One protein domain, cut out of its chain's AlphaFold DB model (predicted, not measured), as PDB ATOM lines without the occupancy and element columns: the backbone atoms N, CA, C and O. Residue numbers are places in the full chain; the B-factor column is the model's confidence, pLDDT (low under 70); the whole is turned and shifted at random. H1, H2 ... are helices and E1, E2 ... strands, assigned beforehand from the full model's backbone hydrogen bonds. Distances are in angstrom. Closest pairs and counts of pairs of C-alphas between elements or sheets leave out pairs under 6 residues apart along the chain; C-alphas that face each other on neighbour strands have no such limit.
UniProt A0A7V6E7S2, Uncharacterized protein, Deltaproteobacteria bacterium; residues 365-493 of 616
ATOM      1  N   HIS A 365     -19.119 -32.690  57.821       90.44
ATOM      2  CA  HIS A 365     -20.137 -31.985  57.045       90.44
ATOM      3  C   HIS A 365     -19.643 -30.594  56.669       90.44
ATOM      4  O   HIS A 365     -18.807 -30.001  57.363       90.44
ATOM      5  N   TRP A 366     -20.150 -30.052  55.563       87.12
ATOM      6  CA  TRP A 366     -19.776 -28.707  55.154       87.12
ATOM      7  C   TRP A 366     -20.895 -27.929  54.462       87.12
ATOM      8  O   TRP A 366     -21.356 -28.280  53.374       87.12
ATOM      9  N   TYR A 367     -21.241 -26.788  55.064       82.06
ATOM     10  CA  TYR A 367     -22.262 -25.865  54.584       82.06
ATOM     11  C   TYR A 367     -21.845 -24.404  54.825       82.06
ATOM     12  O   TYR A 367     -21.653 -23.987  55.962       82.06
ATOM     13  N   THR A 368     -21.734 -23.589  53.771       65.62
ATOM     14  CA  THR A 368     -21.315 -22.167  53.883       65.62
ATOM     15  C   THR A 368     -22.373 -21.147  53.503       65.62
ATOM     16  O   THR A 368     -22.230 -19.970  53.817       65.62
ATOM     17  N   ASP A 369     -23.391 -21.573  52.760       64.62
ATOM     18  CA  ASP A 369     -24.380 -20.695  52.117       64.62
ATOM     19  C   ASP A 369     -25.806 -21.107  52.465       64.62
ATOM     20  O   ASP A 369     -26.757 -20.871  51.718       64.62
ATOM     21  N   ILE A 370     -25.935 -21.740  53.627       64.75
ATOM     22  CA  ILE A 370     -27.215 -22.060  54.224       64.75
ATOM     23  C   ILE A 370     -27.635 -20.866  55.088       64.75
ATOM     24  O   ILE A 370     -27.052 -20.591  56.134       64.75
ATOM     25  N   TYR A 371     -28.615 -20.096  54.606       53.28
ATOM     26  CA  TYR A 371     -29.265 -19.057  55.402       53.28
ATOM     27  C   TYR A 371     -30.339 -19.684  56.279       53.28
ATOM     28  O   TYR A 371     -31.317 -20.213  55.751       53.28
ATOM     29  N   PRO A 372     -30.202 -19.592  57.601       47.12
ATOM     30  CA  PRO A 372     -28.988 -19.345  58.371       47.12
ATOM     31  C   PRO A 372     -28.623 -20.546  59.218       47.12
ATOM     32  O   PRO A 372     -29.468 -21.260  59.760       47.12
ATOM     33  N   PHE A 373     -27.317 -20.696  59.354       42.81
ATOM     34  CA  PHE A 373     -26.664 -20.992  60.613       42.81
ATOM     35  C   PHE A 373     -27.624 -21.201  61.789       42.81
ATOM     36  O   PHE A 373     -28.267 -20.245  62.221       42.81
ATOM     37  N   ILE A 374     -27.748 -22.459  62.223       41.75
ATOM     38  CA  ILE A 374     -28.595 -22.934  63.326       41.75
ATOM     39  C   ILE A 374     -29.802 -22.001  63.592       41.75
ATOM     40  O   ILE A 374     -29.971 -21.384  64.637       41.75
ATOM     41  N   GLY A 375     -30.646 -21.859  62.566       42.34
ATOM     42  CA  GLY A 375     -32.059 -21.540  62.727       42.34
ATOM     43  C   GLY A 375     -32.484 -20.102  63.025       42.34
ATOM     44  O   GLY A 375     -33.653 -19.899  63.331       42.34
ATOM     45  N   ILE A 376     -31.653 -19.079  62.862       39.38
ATOM     46  CA  ILE A 376     -32.152 -17.685  62.907       39.38
ATOM     47  C   ILE A 376     -32.656 -17.213  61.533       39.38
ATOM     48  O   ILE A 376     -32.014 -16.338  60.973       39.38
ATOM     49  N   ASN A 377     -33.698 -17.830  60.943       42.47
ATOM     50  CA  ASN A 377     -34.261 -17.538  59.599       42.47
ATOM     51  C   ASN A 377     -33.828 -16.157  59.052       42.47
ATOM     52  O   ASN A 377     -34.341 -15.123  59.459       42.47
ATOM     53  N   GLN A 378     -32.817 -16.126  58.188       47.50
ATOM     54  CA  GLN A 378     -32.223 -14.897  57.676       47.50
ATOM     55  C   GLN A 378     -32.935 -14.592  56.370       47.50
ATOM     56  O   GLN A 378     -33.359 -15.507  55.661       47.50
ATOM     57  N   ALA A 379     -33.073 -13.306  56.058       51.41
ATOM     58  CA  ALA A 379     -33.654 -12.889  54.792       51.41
ATOM     59  C   ALA A 379     -32.917 -13.549  53.617       51.41
ATOM     60  O   ALA A 379     -31.700 -13.749  53.667       51.41
ATOM     61  N   ASP A 380     -33.661 -13.864  52.556       61.84
ATOM     62  CA  ASP A 380     -33.107 -14.471  51.350       61.84
ATOM     63  C   ASP A 380     -31.877 -13.691  50.866       61.84
ATOM     64  O   ASP A 380     -31.959 -12.511  50.506       61.84
ATOM     65  N   ARG A 381     -30.721 -14.357  50.810       68.62
ATOM     66  CA  ARG A 381     -29.516 -13.735  50.265       68.62
ATOM     67  C   ARG A 381     -29.591 -13.652  48.749       68.62
ATOM     68  O   ARG A 381     -29.901 -14.622  48.056       68.62
ATOM     69  N   VAL A 382     -29.195 -12.495  48.232       74.69
ATOM     70  CA  VAL A 382     -28.912 -12.295  46.813       74.69
ATOM     71  C   VAL A 382     -27.402 -12.350  46.606       74.69
ATOM     72  O   VAL A 382     -26.661 -11.568  47.200       74.69
ATOM     73  N   PHE A 383     -26.951 -13.268  45.756       81.25
ATOM     74  CA  PHE A 383     -25.542 -13.406  45.401       81.25
ATOM     75  C   PHE A 383     -25.169 -12.476  44.247       81.25
ATOM     76  O   PHE A 383     -25.950 -12.298  43.306       81.25
ATOM     77  N   GLN A 384     -23.961 -11.915  44.300       85.06
ATOM     78  CA  GLN A 384     -23.379 -11.194  43.165       85.06
ATOM     79  C   GLN A 384     -22.816 -12.185  42.141       85.06
ATOM     80  O   GLN A 384     -22.404 -13.291  42.492       85.06
ATOM     81  N   VAL A 385     -22.771 -11.790  40.866       82.19
ATOM     82  CA  VAL A 385     -22.306 -12.669  39.776       82.19
ATOM     83  C   VAL A 385     -20.852 -13.085  39.989       82.19
ATOM     84  O   VAL A 385     -20.509 -14.250  39.806       82.19
ATOM     85  N   GLU A 386     -20.008 -12.142  40.395       83.94
ATOM     86  CA  GLU A 386     -18.592 -12.364  40.675       83.94
ATOM     87  C   GLU A 386     -18.413 -13.311  41.859       83.94
ATOM     88  O   GLU A 386     -17.546 -14.180  41.824       83.94
ATOM     89  N   GLU A 387     -19.265 -13.186  42.877       83.88
ATOM     90  CA  GLU A 387     -19.224 -14.075  44.031       83.88
ATOM     91  C   GLU A 387     -19.498 -15.521  43.610       83.88
ATOM     92  O   GLU A 387     -18.715 -16.408  43.916       83.88
ATOM     93  N   VAL A 388     -20.568 -15.760  42.854       83.12
ATOM     94  CA  VAL A 388     -20.919 -17.108  42.389       83.12
ATOM     95  C   VAL A 388     -19.835 -17.685  41.477       83.12
ATOM     96  O   VAL A 388     -19.527 -18.869  41.548       83.12
ATOM     97  N   ARG A 389     -19.248 -16.849  40.617       80.38
ATOM     98  CA  ARG A 389     -18.308 -17.276  39.578       80.38
ATOM     99  C   ARG A 389     -16.915 -17.622  40.096       80.38
ATOM    100  O   ARG A 389     -16.264 -18.475  39.508       80.38
ATOM    101  N   TYR A 390     -16.431 -16.923  41.121       82.12
ATOM    102  CA  TYR A 390     -15.032 -17.020  41.557       82.12
ATOM    103  C   TYR A 390     -14.862 -17.628  42.948       82.12
ATOM    104  O   TYR A 390     -13.762 -17.600  43.499       82.12
ATOM    105  N   ARG A 391     -15.938 -18.138  43.549       86.94
ATOM    106  CA  ARG A 391     -15.867 -18.699  44.894       86.94
ATOM    107  C   ARG A 391     -15.180 -20.054  44.888       86.94
ATOM    108  O   ARG A 391     -15.696 -21.022  44.342       86.94
ATOM    109  N   ASP A 392     -14.043 -20.105  45.567       89.81
ATOM    110  CA  ASP A 392     -13.289 -21.327  45.798       89.81
ATOM    111  C   ASP A 392     -13.565 -21.866  47.204       89.81
ATOM    112  O   ASP A 392     -13.305 -21.197  48.205       89.81
ATOM    113  N   TYR A 393     -14.105 -23.082  47.267       92.06
ATOM    114  CA  TYR A 393     -14.389 -23.772  48.524       92.06
ATOM    115  C   TYR A 393     -13.226 -24.640  49.011       92.06
ATOM    116  O   TYR A 393     -13.269 -25.098  50.153       92.06
ATOM    117  N   GLU A 394     -12.180 -24.857  48.203       94.06
ATOM    118  CA  GLU A 394     -11.072 -25.737  48.583       94.06
ATOM    119  C   GLU A 394     -10.418 -25.333  49.916       94.06
ATOM    120  O   GLU A 394     -10.295 -26.208  50.776       94.06
ATOM    121  N   PRO A 395     -10.051 -24.058  50.176       92.94
ATOM    122  CA  PRO A 395      -9.409 -23.692  51.439       92.94
ATOM    123  C   PRO A 395     -10.251 -24.055  52.665       92.94
ATOM    124  O   PRO A 395      -9.728 -24.532  53.671       92.94
ATOM    125  N   SER A 396     -11.566 -23.861  52.577       89.12
ATOM    126  CA  SER A 396     -12.471 -24.118  53.692       89.12
ATOM    127  C   SER A 396     -12.768 -25.610  53.871       89.12
ATOM    128  O   SER A 396     -12.787 -26.098  54.997       89.12
ATOM    129  N   LEU A 397     -12.888 -26.367  52.778       92.88
ATOM    130  CA  LEU A 397     -13.015 -27.827  52.827       92.88
ATOM    131  C   LEU A 397     -11.742 -28.488  53.382       92.88
ATOM    132  O   LEU A 397     -11.823 -29.371  54.230       92.88
ATOM    133  N   ARG A 398     -10.551 -28.022  52.978       93.88
ATOM    134  CA  ARG A 398      -9.261 -28.462  53.552       93.88
ATOM    135  C   ARG A 398      -9.217 -28.246  55.060       93.88
ATOM    136  O   ARG A 398      -8.713 -29.085  55.803       93.88
ATOM    137  N   GLN A 399      -9.760 -27.120  55.504       88.88
ATOM    138  CA  GLN A 399      -9.840 -26.777  56.911       88.88
ATOM    139  C   GLN A 399     -10.832 -27.683  57.670       88.88
ATOM    140  O   GLN A 399     -10.539 -28.071  58.802       88.88
ATOM    141  N   ALA A 400     -11.948 -28.073  57.048       88.81
ATOM    142  CA  ALA A 400     -12.939 -28.986  57.625       88.81
ATOM    143  C   ALA A 400     -12.413 -30.423  57.806       88.81
ATOM    144  O   ALA A 400     -12.736 -31.085  58.791       88.81
ATOM    145  N   GLU A 401     -11.559 -30.902  56.896       92.38
ATOM    146  CA  GLU A 401     -10.960 -32.242  56.984       92.38
ATOM    147  C   GLU A 401      -9.678 -32.310  57.829       92.38
ATOM    148  O   GLU A 401      -9.116 -33.388  58.025       92.38
ATOM    149  N   MET A 402      -9.195 -31.170  58.335       91.50
ATOM    150  CA  MET A 402      -7.854 -31.058  58.916       91.50
ATOM    151  C   MET A 402      -7.625 -32.008  60.101       91.50
ATOM    152  O   MET A 402      -6.518 -32.537  60.251       91.50
ATOM    153  N   LEU A 403      -8.669 -32.283  60.895       90.25
ATOM    154  CA  LEU A 403      -8.615 -33.203  62.037       90.25
ATOM    155  C   LEU A 403      -8.160 -34.613  61.644       90.25
ATOM    156  O   LEU A 403      -7.435 -35.251  62.410       90.25
ATOM    157  N   ALA A 404      -8.495 -35.069  60.432       94.38
ATOM    158  CA  ALA A 404      -8.069 -36.372  59.934       94.38
ATOM    159  C   ALA A 404      -6.541 -36.515  59.970       94.38
ATOM    160  O   ALA A 404      -6.016 -37.487  60.514       94.38
ATOM    161  N   SER A 405      -5.831 -35.511  59.449       93.25
ATOM    162  CA  SER A 405      -4.365 -35.483  59.395       93.25
ATOM    163  C   SER A 405      -3.709 -35.054  60.710       93.25
ATOM    164  O   SER A 405      -2.627 -35.536  61.038       93.25
ATOM    165  N   TYR A 406      -4.360 -34.165  61.466       91.75
ATOM    166  CA  TYR A 406      -3.777 -33.529  62.644       91.75
ATOM    167  C   TYR A 406      -3.887 -34.385  63.912       91.75
ATOM    168  O   TYR A 406      -2.899 -34.524  64.634       91.75
ATOM    169  N   SER A 407      -5.059 -34.969  64.191       93.00
ATOM    170  CA  SER A 407      -5.333 -35.649  65.469       93.00
ATOM    171  C   SER A 407      -5.802 -37.099  65.319       93.00
ATOM    172  O   SER A 407      -5.454 -37.943  66.145       93.00
ATOM    173  N   LEU A 408      -6.519 -37.436  64.244       94.88
ATOM    174  CA  LEU A 408      -7.146 -38.755  64.071       94.88
ATOM    175  C   LEU A 408      -6.207 -39.827  63.491       94.88
ATOM    176  O   LEU A 408      -6.623 -40.960  63.259       94.88
ATOM    177  N   GLY A 409      -4.927 -39.510  63.290       94.19
ATOM    178  CA  GLY A 409      -3.923 -40.472  62.829       94.19
ATOM    179  C   GLY A 409      -3.882 -40.665  61.313       94.19
ATOM    180  O   GLY A 409      -3.540 -41.755  60.855       94.19
ATOM    181  N   ASN A 410      -4.198 -39.614  60.551       95.44
ATOM    182  CA  ASN A 410      -4.167 -39.579  59.088       95.44
ATOM    183  C   ASN A 410      -5.105 -40.606  58.430       95.44
ATOM    184  O   ASN A 410      -4.729 -41.296  57.481       95.44
ATOM    185  N   ILE A 411      -6.319 -40.727  58.974       96.56
ATOM    186  CA  ILE A 411      -7.373 -41.597  58.438       96.56
ATOM    187  C   ILE A 411      -8.011 -41.007  57.166       96.56
ATOM    188  O   ILE A 411      -7.923 -39.796  56.948       96.56
ATOM    189  N   PRO A 412      -8.657 -41.827  56.311       96.88
ATOM    190  CA  PRO A 412      -9.388 -41.334  55.148       96.88
ATOM    191  C   PRO A 412     -10.523 -40.375  55.515       96.88
ATOM    192  O   PRO A 412     -11.074 -40.435  56.615       96.88
ATOM    193  N   VAL A 413     -10.903 -39.536  54.551       97.50
ATOM    194  CA  VAL A 413     -11.981 -38.551  54.686       97.50
ATOM    195  C   VAL A 413     -13.006 -38.753  53.581       97.50
ATOM    196  O   VAL A 413     -12.647 -38.846  52.403       97.50
ATOM    197  N   ALA A 414     -14.279 -38.778  53.959       97.25
ATOM    198  CA  ALA A 414     -15.404 -38.720  53.039       97.25
ATOM    199  C   ALA A 414     -16.412 -37.718  53.592       97.25
ATOM    200  O   ALA A 414     -16.960 -37.962  54.653       97.25
ATOM    201  N   PHE A 415     -16.645 -36.601  52.905       96.94
ATOM    202  CA  PHE A 415     -17.575 -35.586  53.400       96.94
ATOM    203  C   PHE A 415     -18.983 -36.174  53.489       96.94
ATOM    204  O   PHE A 415     -19.566 -36.476  52.444       96.94
ATOM    205  N   GLY A 416     -19.468 -36.360  54.722       95.50
ATOM    206  CA  GLY A 416     -20.741 -37.014  55.047       95.50
ATOM    207  C   GLY A 416     -21.923 -36.260  54.462       95.50
ATOM    208  O   GLY A 416     -22.831 -36.866  53.906       95.50
ATOM    209  N   GLU A 417     -21.819 -34.932  54.442       93.00
ATOM    210  CA  GLU A 417     -22.791 -34.054  53.819       93.00
ATOM    211  C   GLU A 417     -22.142 -32.791  53.251       93.00
ATOM    212  O   GLU A 417     -21.210 -32.208  53.816       93.00
ATOM    213  N   PHE A 418     -22.678 -32.335  52.123       92.38
ATOM    214  CA  PHE A 418     -22.492 -30.980  51.617       92.38
ATOM    215  C   PHE A 418     -23.680 -30.596  50.739       92.38
ATOM    216  O   PHE A 418     -24.318 -31.455  50.127       92.38
ATOM    217  N   GLY A 419     -23.953 -29.304  50.595       89.81
ATOM    218  CA  GLY A 419     -25.053 -28.877  49.741       89.81
ATOM    219  C   GLY A 419     -25.308 -27.382  49.750       89.81
ATOM    220  O   GLY A 419     -24.546 -26.579  50.293       89.81
ATOM    221  N   THR A 420     -26.397 -26.997  49.091       88.00
ATOM    222  CA  THR A 420     -26.833 -25.605  49.005       88.00
ATOM    223  C   THR A 420     -28.334 -25.514  48.759       88.00
ATOM    224  O   THR A 420     -28.927 -26.419  48.172       88.00
ATOM    225  N   TYR A 421     -28.961 -24.419  49.193       86.06
ATOM    226  CA  TYR A 421     -30.393 -24.217  48.989       86.06
ATOM    227  C   TYR A 421     -30.742 -24.015  47.510       86.06
ATOM    228  O   TYR A 421     -30.024 -23.362  46.754       86.06
ATOM    229  N   PHE A 422     -31.926 -24.483  47.122       88.88
ATOM    230  CA  PHE A 422     -32.531 -24.251  45.806       88.88
ATOM    231  C   PHE A 422     -33.548 -23.096  45.787       88.88
ATOM    232  O   PHE A 422     -34.262 -22.916  44.801       88.88
ATOM    233  N   LYS A 423     -33.584 -22.284  46.852       83.44
ATOM    234  CA  LYS A 423     -34.525 -21.165  47.042       83.44
ATOM    235  C   LYS A 423     -33.857 -19.793  47.219       83.44
ATOM    236  O   LYS A 423     -34.421 -18.914  47.861       83.44
ATOM    237  N   PHE A 424     -32.659 -19.583  46.666       83.62
ATOM    238  CA  PHE A 424     -31.955 -18.298  46.779       83.62
ATOM    239  C   PHE A 424     -32.729 -17.134  46.139       83.62
ATOM    240  O   PHE A 424     -33.086 -17.169  44.961       83.62
ATOM    241  N   GLY A 425     -32.956 -16.066  46.911       78.69
ATOM    242  CA  GLY A 425     -33.775 -14.929  46.479       78.69
ATOM    243  C   GLY A 425     -35.262 -15.265  46.301       78.69
ATOM    244  O   GLY A 425     -35.936 -14.569  45.539       78.69
ATOM    245  N   GLY A 426     -35.735 -16.341  46.936       82.81
ATOM    246  CA  GLY A 426     -37.101 -16.845  46.860       82.81
ATOM    247  C   GLY A 426     -37.257 -18.004  45.872       82.81
ATOM    248  O   GLY A 426     -36.604 -18.066  44.823       82.81
ATOM    249  N   ILE A 427     -38.167 -18.931  46.190       84.81
ATOM    250  CA  ILE A 427     -38.392 -20.140  45.383       84.81
ATOM    251  C   ILE A 427     -38.883 -19.822  43.966       84.81
ATOM    252  O   ILE A 427     -38.417 -20.431  43.007       84.81
ATOM    253  N   ASP A 428     -39.769 -18.839  43.800       88.75
ATOM    254  CA  ASP A 428     -40.317 -18.489  42.483       88.75
ATOM    255  C   ASP A 428     -39.240 -17.916  41.555       88.75
ATOM    256  O   ASP A 428     -39.130 -18.329  40.401       88.75
ATOM    257  N   LYS A 429     -38.373 -17.042  42.085       89.25
ATOM    258  CA  LYS A 429     -37.215 -16.513  41.355       89.25
ATOM    259  C   LYS A 429     -36.233 -17.624  40.990       89.25
ATOM    260  O   LYS A 429     -35.724 -17.659  39.873       89.25
ATOM    261  N   SER A 430     -35.977 -18.543  41.920       90.38
ATOM    262  CA  SER A 430     -35.091 -19.683  41.673       90.38
ATOM    263  C   SER A 430     -35.624 -20.578  40.553       90.38
ATOM    264  O   SER A 430     -34.858 -20.961  39.674       90.38
ATOM    265  N   VAL A 431     -36.935 -20.842  40.516       92.62
ATOM    266  CA  VAL A 431     -37.590 -21.591  39.429       92.62
ATOM    267  C   VAL A 431     -37.478 -20.852  38.093       92.62
ATOM    268  O   VAL A 431     -37.091 -21.461  37.098       92.62
ATOM    269  N   GLU A 432     -37.770 -19.547  38.060       93.12
ATOM    270  CA  GLU A 432     -37.667 -18.722  36.844       93.12
ATOM    271  C   GLU A 432     -36.245 -18.732  36.265       93.12
ATOM    272  O   GLU A 432     -36.048 -18.802  35.052       93.12
ATOM    273  N   GLN A 433     -35.241 -18.728  37.143       91.38
ATOM    274  CA  GLN A 433     -33.829 -18.782  36.777       91.38
ATOM    275  C   GLN A 433     -33.302 -20.209  36.591       91.38
ATOM    276  O   GLN A 433     -32.093 -20.387  36.444       91.38
ATOM    277  N   ASN A 434     -34.166 -21.229  36.621       92.94
ATOM    278  CA  ASN A 434     -33.784 -22.640  36.550       92.94
ATOM    279  C   ASN A 434     -32.651 -23.002  37.533       92.94
ATOM    280  O   ASN A 434     -31.694 -23.691  37.189       92.94
ATOM    281  N   TYR A 435     -32.731 -22.473  38.754       93.50
ATOM    282  CA  TYR A 435     -31.804 -22.722  39.859       93.50
ATOM    283  C   TYR A 435     -30.336 -22.387  39.556       93.50
ATOM    284  O   TYR A 435     -29.425 -22.959  40.152       93.50
ATOM    285  N   ARG A 436     -30.082 -21.444  38.636       92.19
ATOM    286  CA  ARG A 436     -28.742 -21.171  38.095       92.19
ATOM    287  C   ARG A 436     -27.684 -20.843  39.152       92.19
ATOM    288  O   ARG A 436     -26.530 -21.238  38.985       92.19
ATOM    289  N   VAL A 437     -28.071 -20.121  40.205       91.44
ATOM    290  CA  VAL A 437     -27.186 -19.756  41.324       91.44
ATOM    291  C   VAL A 437     -26.796 -20.999  42.121       91.44
ATOM    292  O   VAL A 437     -25.608 -21.270  42.273       91.44
ATOM    293  N   SER A 438     -27.780 -21.793  42.551       92.06
ATOM    294  CA  SER A 438     -27.559 -23.057  43.263       92.06
ATOM    295  C   SER A 438     -26.710 -24.021  42.439       92.06
ATOM    296  O   SER A 438     -25.807 -24.656  42.972       92.06
ATOM    297  N   ALA A 439     -26.944 -24.079  41.125       94.75
ATOM    298  CA  ALA A 439     -26.178 -24.922  40.220       94.75
ATOM    299  C   ALA A 439     -24.691 -24.534  40.178       94.75
ATOM    300  O   ALA A 439     -23.838 -25.410  40.263       94.75
ATOM    301  N   HIS A 440     -24.365 -23.239  40.117       93.94
ATOM    302  CA  HIS A 440     -22.973 -22.782  40.178       93.94
ATOM    303  C   HIS A 440     -22.326 -22.983  41.550       93.94
ATOM    304  O   HIS A 440     -21.174 -23.389  41.622       93.94
ATOM    305  N   ILE A 441     -23.046 -22.714  42.643       92.12
ATOM    306  CA  ILE A 441     -22.513 -22.964  43.988       92.12
ATOM    307  C   ILE A 441     -22.169 -24.450  44.141       92.12
ATOM    308  O   ILE A 441     -21.096 -24.801  44.628       92.12
ATOM    309  N   LEU A 442     -23.060 -25.323  43.671       94.19
ATOM    310  CA  LEU A 442     -22.845 -26.760  43.689       94.19
ATOM    311  C   LEU A 442     -21.675 -27.178  42.779       94.19
ATOM    312  O   LEU A 442     -20.878 -28.028  43.161       94.19
ATOM    313  N   ASP A 443     -21.530 -26.564  41.605       95.62
ATOM    314  CA  ASP A 443     -20.398 -26.768  40.693       95.62
ATOM    315  C   ASP A 443     -19.053 -26.423  41.347       95.62
ATOM    316  O   ASP A 443     -18.152 -27.260  41.348       95.62
ATOM    317  N   ASN A 444     -18.962 -25.269  42.014       94.38
ATOM    318  CA  ASN A 444     -17.767 -24.849  42.752       94.38
ATOM    319  C   ASN A 444     -17.376 -25.862  43.845       94.38
ATOM    320  O   ASN A 444     -16.187 -26.092  44.076       94.38
ATOM    321  N   TYR A 445     -18.357 -26.490  44.510       94.69
ATOM    322  CA  TYR A 445     -18.099 -27.586  45.451       94.69
ATOM    323  C   TYR A 445     -17.465 -28.785  44.761       94.69
ATOM    324  O   TYR A 445     -16.432 -29.285  45.206       94.69
ATOM    325  N   TYR A 446     -18.078 -29.258  43.676       96.31
ATOM    326  CA  TYR A 446     -17.571 -30.417  42.952       96.31
ATOM    327  C   TYR A 446     -16.162 -30.184  42.407       96.31
ATOM    328  O   TYR A 446     -15.324 -31.068  42.552       96.31
ATOM    329  N   GLU A 447     -15.871 -29.001  41.871       95.81
ATOM    330  CA  GLU A 447     -14.525 -28.663  41.407       95.81
ATOM    331  C   GLU A 447     -13.496 -28.643  42.542       95.81
ATOM    332  O   GLU A 447     -12.378 -29.131  42.374       95.81
ATOM    333  N   ALA A 448     -13.864 -28.121  43.716       96.12
ATOM    334  CA  ALA A 448     -13.000 -28.183  44.890       96.12
ATOM    335  C   ALA A 448     -12.743 -29.640  45.312       96.12
ATOM    336  O   ALA A 448     -11.597 -30.040  45.514       96.12
ATOM    337  N   PHE A 449     -13.779 -30.481  45.358       96.69
ATOM    338  CA  PHE A 449     -13.618 -31.901  45.672       96.69
ATOM    339  C   PHE A 449     -12.817 -32.680  44.622       96.69
ATOM    340  O   PHE A 449     -12.130 -33.643  44.971       96.69
ATOM    341  N   GLU A 450     -12.891 -32.283  43.351       96.19
ATOM    342  CA  GLU A 450     -12.059 -32.817  42.272       96.19
ATOM    343  C   GLU A 450     -10.580 -32.495  42.499       96.19
ATOM    344  O   GLU A 450      -9.760 -33.417  42.513       96.19
ATOM    345  N   ARG A 451     -10.249 -31.232  42.809       95.81
ATOM    346  CA  ARG A 451      -8.882 -30.811  43.170       95.81
ATOM    347  C   ARG A 451      -8.352 -31.516  44.416       95.81
ATOM    348  O   ARG A 451      -7.170 -31.851  44.495       95.81
ATOM    349  N   MET A 452      -9.221 -31.763  45.394       95.75
ATOM    350  CA  MET A 452      -8.859 -32.423  46.649       95.75
ATOM    351  C   MET A 452      -8.829 -33.956  46.556       95.75
ATOM    352  O   MET A 452      -8.292 -34.599  47.460       95.75
ATOM    353  N   PHE A 453      -9.399 -34.541  45.500       95.12
ATOM    354  CA  PHE A 453      -9.635 -35.981  45.367       95.12
ATOM    355  C   PHE A 453     -10.375 -36.563  46.590       95.12
ATOM    356  O   PHE A 453      -9.894 -37.486  47.254       95.12
ATOM    357  N   ARG A 454     -11.530 -35.977  46.943       94.31
ATOM    358  CA  ARG A 454     -12.327 -36.387  48.117       94.31
ATOM    359  C   ARG A 454     -13.682 -36.982  47.770       94.31
ATOM    360  O   ARG A 454     -14.402 -36.483  46.898       94.31
ATOM    361  N   SER A 455     -14.020 -38.035  48.512       94.75
ATOM    362  CA  SER A 455     -15.361 -38.613  48.573       94.75
ATOM    363  C   SER A 455     -16.324 -37.658  49.272       94.75
ATOM    364  O   SER A 455     -15.909 -36.855  50.110       94.75
ATOM    365  N   ARG A 456     -17.598 -37.733  48.891       95.12
ATOM    366  CA  ARG A 456     -18.619 -36.743  49.241       95.12
ATOM    367  C   ARG A 456     -20.022 -37.303  49.029       95.12
ATOM    368  O   ARG A 456     -20.235 -38.010  48.040       95.12
ATOM    369  N   PHE A 457     -20.969 -36.921  49.878       95.81
ATOM    370  CA  PHE A 457     -22.391 -37.214  49.706       95.81
ATOM    371  C   PHE A 457     -23.183 -35.903  49.695       95.81
ATOM    372  O   PHE A 457     -23.061 -35.077  50.593       95.81
ATOM    373  N   VAL A 458     -23.943 -35.668  48.622       94.69
ATOM    374  CA  VAL A 458     -24.705 -34.423  48.461       94.69
ATOM    375  C   VAL A 458     -26.010 -34.497  49.253       94.69
ATOM    376  O   VAL A 458     -26.811 -35.411  49.048       94.69
ATOM    377  N   TRP A 459     -26.245 -33.504  50.105       91.81
ATOM    378  CA  TRP A 459     -27.526 -33.275  50.757       91.81
ATOM    379  C   TRP A 459     -28.405 -32.424  49.823       91.81
ATOM    380  O   TRP A 459     -28.065 -31.285  49.506       91.81
ATOM    381  N   CYS A 460     -29.509 -32.935  49.277       89.44
ATOM    382  CA  CYS A 460     -30.057 -34.284  49.472       89.44
ATOM    383  C   CYS A 460     -30.841 -34.793  48.252       89.44
ATOM    384  O   CYS A 460     -31.069 -34.078  47.274       89.44
ATOM    385  N   TYR A 461     -31.301 -36.042  48.289       93.62
ATOM    386  CA  TYR A 461     -32.274 -36.572  47.333       93.62
ATOM    387  C   TYR A 461     -33.587 -36.884  48.056       93.62
ATOM    388  O   TYR A 461     -33.692 -37.890  48.749       93.62
ATOM    389  N   THR A 462     -34.594 -36.036  47.845       92.81
ATOM    390  CA  THR A 462     -35.927 -36.168  48.430       92.81
ATOM    391  C   THR A 462     -36.935 -36.239  47.288       92.81
ATOM    392  O   THR A 462     -37.293 -35.209  46.711       92.81
ATOM    393  N   PRO A 463     -37.401 -37.444  46.909       92.06
ATOM    394  CA  PRO A 463     -38.334 -37.598  45.797       92.06
ATOM    395  C   PRO A 463     -39.666 -36.886  46.052       92.06
ATOM    396  O   PRO A 463     -40.338 -36.502  45.096       92.06
ATOM    397  N   ASP A 464     -40.014 -36.670  47.321       90.12
ATOM    398  CA  ASP A 464     -41.236 -36.012  47.783       90.12
ATOM    399  C   ASP A 464     -41.035 -34.542  48.165       90.12
ATOM    400  O   ASP A 464     -41.862 -33.981  48.876       90.12
ATOM    401  N   ASN A 465     -39.972 -33.909  47.648       89.44
ATOM    402  CA  ASN A 465     -39.726 -32.487  47.861       89.44
ATOM    403  C   ASN A 465     -40.971 -31.664  47.495       89.44
ATOM    404  O   ASN A 465     -41.519 -31.790  46.396       89.44
ATOM    405  N   ASP A 466     -41.399 -30.810  48.414       87.25
ATOM    406  CA  ASP A 466     -42.581 -29.975  48.294       87.25
ATOM    407  C   ASP A 466     -42.186 -28.508  48.111       87.25
ATOM    408  O   ASP A 466     -41.251 -28.002  48.733       87.25
ATOM    409  N   LYS A 467     -42.926 -27.783  47.267       85.81
ATOM    410  CA  LYS A 467     -42.621 -26.375  46.969       85.81
ATOM    411  C   LYS A 467     -42.645 -25.492  48.223       85.81
ATOM    412  O   LYS A 467     -41.932 -24.494  48.289       85.81
ATOM    413  N   ARG A 468     -43.505 -25.817  49.187       77.38
ATOM    414  CA  ARG A 468     -43.716 -25.048  50.413       77.38
ATOM    415  C   ARG A 468     -42.919 -25.603  51.587       77.38
ATOM    416  O   ARG A 468     -42.430 -24.825  52.403       77.38
ATOM    417  N   TYR A 469     -42.853 -26.921  51.698       75.38
ATOM    418  CA  TYR A 469     -42.329 -27.618  52.867       75.38
ATOM    419  C   TYR A 469     -40.983 -28.299  52.624       75.38
ATOM    420  O   TYR A 469     -40.509 -28.977  53.526       75.38
ATOM    421  N   GLY A 470     -40.368 -28.118  51.452       83.38
ATOM    422  CA  GLY A 470     -39.064 -28.692  51.134       83.38
ATOM    423  C   GLY A 470     -39.067 -30.207  51.310       83.38
ATOM    424  O   GLY A 470     -39.942 -30.899  50.799       83.38
ATOM    425  N   ASP A 471     -38.127 -30.702  52.096       81.12
ATOM    426  CA  ASP A 471     -37.934 -32.105  52.450       81.12
ATOM    427  C   ASP A 471     -39.053 -32.766  53.284       81.12
ATOM    428  O   ASP A 471     -38.954 -33.956  53.571       81.12
ATOM    429  N   LEU A 472     -40.106 -32.028  53.665       77.94
ATOM    430  CA  LEU A 472     -41.188 -32.462  54.567       77.94
ATOM    431  C   LEU A 472     -40.739 -32.780  56.002       77.94
ATOM    432  O   LEU A 472     -41.559 -33.225  56.804       77.94
ATOM    433  N   TRP A 473     -39.478 -32.507  56.336       71.19
ATOM    434  CA  TRP A 473     -38.908 -32.779  57.649       71.19
ATOM    435  C   TRP A 473     -38.496 -31.481  58.342       71.19
ATOM    436  O   TRP A 473     -39.118 -31.099  59.335       71.19
ATOM    437  N   ASN A 474     -37.537 -30.742  57.779       72.12
ATOM    438  CA  ASN A 474     -37.012 -29.503  58.359       72.12
ATOM    439  C   ASN A 474     -37.345 -28.242  57.531       72.12
ATOM    440  O   ASN A 474     -36.844 -27.147  57.793       72.12
ATOM    441  N   LYS A 475     -38.226 -28.361  56.525       74.38
ATOM    442  CA  LYS A 475     -38.505 -27.298  55.532       74.38
ATOM    443  C   LYS A 475     -37.274 -26.897  54.723       74.38
ATOM    444  O   LYS A 475     -37.161 -25.770  54.212       74.38
ATOM    445  N   GLU A 476     -36.357 -27.838  54.597       79.19
ATOM    446  CA  GLU A 476     -35.132 -27.667  53.853       79.19
ATOM    447  C   GLU A 476     -35.405 -27.866  52.367       79.19
ATOM    448  O   GLU A 476     -35.947 -28.883  51.953       79.19
ATOM    449  N   ASP A 477     -35.018 -26.896  51.539       86.06
ATOM    450  CA  ASP A 477     -35.083 -27.044  50.081       86.06
ATOM    451  C   ASP A 477     -33.677 -27.293  49.525       86.06
ATOM    452  O   ASP A 477     -33.138 -26.484  48.767       86.06
ATOM    453  N   PHE A 478     -33.062 -28.392  49.973       88.25
ATOM    454  CA  PHE A 478     -31.735 -28.846  49.536       88.25
ATOM    455  C   PHE A 478     -31.785 -29.840  48.382       88.25
ATOM    456  O   PHE A 478     -30.758 -30.125  47.767       88.25
ATOM    457  N   SER A 479     -32.960 -30.398  48.070       92.62
ATOM    458  CA  SER A 479     -32.954 -31.590  47.240       92.62
ATOM    459  C   SER A 479     -32.473 -31.335  45.805       92.62
ATOM    460  O   SER A 479     -32.992 -30.472  45.106       92.62
ATOM    461  N   ILE A 480     -31.586 -32.173  45.273       94.81
ATOM    462  CA  ILE A 480     -31.253 -32.179  43.838       94.81
ATOM    463  C   ILE A 480     -32.423 -32.646  42.952       94.81
ATOM    464  O   ILE A 480     -32.286 -32.728  41.731       94.81
ATOM    465  N   TYR A 481     -33.581 -32.954  43.539       94.50
ATOM    466  CA  TYR A 481     -34.813 -33.301  42.849       94.50
ATOM    467  C   TYR A 481     -35.916 -32.297  43.204       94.50
ATOM    468  O   TYR A 481     -36.171 -32.000  44.368       94.50
ATOM    469  N   GLY A 482     -36.519 -31.702  42.180       92.31
ATOM    470  CA  GLY A 482     -37.516 -30.650  42.310       92.31
ATOM    471  C   GLY A 482     -38.903 -31.192  42.636       92.31
ATOM    472  O   GLY A 482     -39.238 -32.343  42.348       92.31
ATOM    473  N   PHE A 483     -39.755 -30.317  43.170       91.69
ATOM    474  CA  PHE A 483     -41.175 -30.612  43.400       91.69
ATOM    475  C   PHE A 483     -41.951 -30.874  42.097       91.69
ATOM    476  O   PHE A 483     -43.024 -31.472  42.111       91.69
ATOM    477  N   ASP A 484     -41.400 -30.468  40.949       92.06
ATOM    478  CA  ASP A 484     -41.898 -30.782  39.606       92.06
ATOM    479  C   ASP A 484     -41.481 -32.182  39.114       92.06
ATOM    480  O   ASP A 484     -41.721 -32.532  37.956       92.06
ATOM    481  N   LYS A 485     -40.866 -32.979  39.997       92.19
ATOM    482  CA  LYS A 485     -40.340 -34.322  39.736       92.19
ATOM    483  C   LYS A 485     -39.266 -34.331  38.640       92.19
ATOM    484  O   LYS A 485     -39.137 -35.298  37.881       92.19
ATOM    485  N   LYS A 486     -38.466 -33.263  38.555       93.00
ATOM    486  CA  LYS A 486     -37.301 -33.182  37.667       93.00
ATOM    487  C   LYS A 486     -36.016 -32.944  38.451       93.00
ATOM    488  O   LYS A 486     -36.044 -32.325  39.512       93.00
ATOM    489  N   PRO A 487     -34.864 -33.411  37.947       93.88
ATOM    490  CA  PRO A 487     -33.596 -33.104  38.584       93.88
ATOM    491  C   PRO A 487     -33.277 -31.605  38.489       93.88
ATOM    492  O   PRO A 487     -33.471 -30.989  37.441       93.88
ATOM    493  N   ARG A 488     -32.748 -31.039  39.572       95.31
ATOM    494  CA  ARG A 488     -32.261 -29.659  39.668       95.31
ATOM    495  C   ARG A 488     -30.737 -29.653  39.597       95.31
ATOM    496  O   ARG A 488     -30.095 -30.551  40.141       95.31
ATOM    497  N   ALA A 489     -30.165 -28.653  38.921       95.06
ATOM    498  CA  ALA A 489     -28.715 -28.490  38.766       95.06
ATOM    499  C   ALA A 489     -27.981 -29.761  38.282       95.06
ATOM    500  O   ALA A 489     -26.864 -30.043  38.721       95.06
ATOM    501  N   ARG A 490     -28.602 -30.558  37.398       95.12
ATOM    502  CA  ARG A 490     -28.020 -31.819  36.898       95.12
ATOM    503  C   ARG A 490     -26.643 -31.604  36.285       95.12
ATOM    504  O   ARG A 490     -25.756 -32.425  36.480       95.12
ATOM    505  N   GLU A 491     -26.462 -30.497  35.580       94.12
ATOM    506  CA  GLU A 491     -25.202 -30.087  34.975       94.12
ATOM    507  C   GLU A 491     -24.057 -29.921  35.989       94.12
ATOM    508  O   GLU A 491     -22.896 -30.045  35.608       94.12
ATOM    509  N   ALA A 492     -24.377 -29.696  37.270       94.88
ATOM    510  CA  ALA A 492     -23.404 -29.553  38.340       94.88
ATOM    511  C   ALA A 492     -23.012 -30.894  38.973       94.88
ATOM    512  O   ALA A 492     -21.860 -31.035  39.349       94.88
ATOM    513  N   TRP A 493     -23.911 -31.873  39.119       93.88
ATOM    514  CA  TRP A 493     -23.605 -33.126  39.840       93.88
ATOM    515  C   TRP A 493     -23.492 -34.370  38.949       93.88
ATOM    516  O   TRP A 493     -22.859 -35.346  39.345       93.88
TER     517      TRP A 493
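Overview. This is residues 365 to 493 of the 616 residues of an uncharacterized protein of Deltaproteobacteria bacterium (UniProt A0A7V6E7S2). One long helix, H5, runs through the core beside a small two-stranded parallel sheet, E1 and E2, with short helices H1, H2 and H6 packed round H5 and long loops making much of the rest. H3 and H4 lie towards opposite ends of the longest axis. The printed part has 129 residues, ordered H1 H2 H3 E1 H4 H5 E2 H6; its class is mostly helix, with under half of the residues in named elements. It is compact, with a radius of gyration of the C-alphas of 15.1 A and spans of 46 by 33 by 30 A.

Arrangement. E1, residues 414 to 418, and E2, residues 455 to 458, are parallel at 23 degrees, with N 415 and O 455 2.9 A apart, within hydrogen-bond range. H5, residues 436 to 452, is the hub; its closest C-alphas to E2 are Phe 449 and Ser 455, 7.5 A. H5 touches H6, residues 490 to 493, C-alphas 443 and 492 being closest at 4.7 A. It touches H2, residues 394 to 400, about perpendicular at 75 degrees, closest C-alphas 448 and 394 at 4.8 A. It touches H1, residues 385 to 390, at a shallow tilt of 11 degrees, the same way, closest C-alphas 441 and 388 at 6.3 A. H4, residues 427 to 432, is close but not clearly touching H5, closest C-alphas 430 and 436 at 7.4 A. H3, residues 402 to 406, and H2 meet only through their link. Every O i to N i+4 pair is within hydrogen-bond range in H1 to H5; H6 is too short for one.

Along the chain. H5 measures 24.4 A from C-alpha 436 at (-28.742, -21.171, 38.095) to C-alpha 452. E1 measures 10.6 A and E2 10.2 A. H1 begins at C-alpha 385, (-22.306, -12.669, 39.776), and H6 ends at C-alpha 493, (-23.605, -33.126, 39.840).

Size, cuts and confidence. The two C-alphas farthest apart, Gly 409 and Glu 432, are 47.8 A apart. The printed part has no cut. The link from E2 to H6 is long, 31 residues. Residues 368 to 381 are under pLDDT 70.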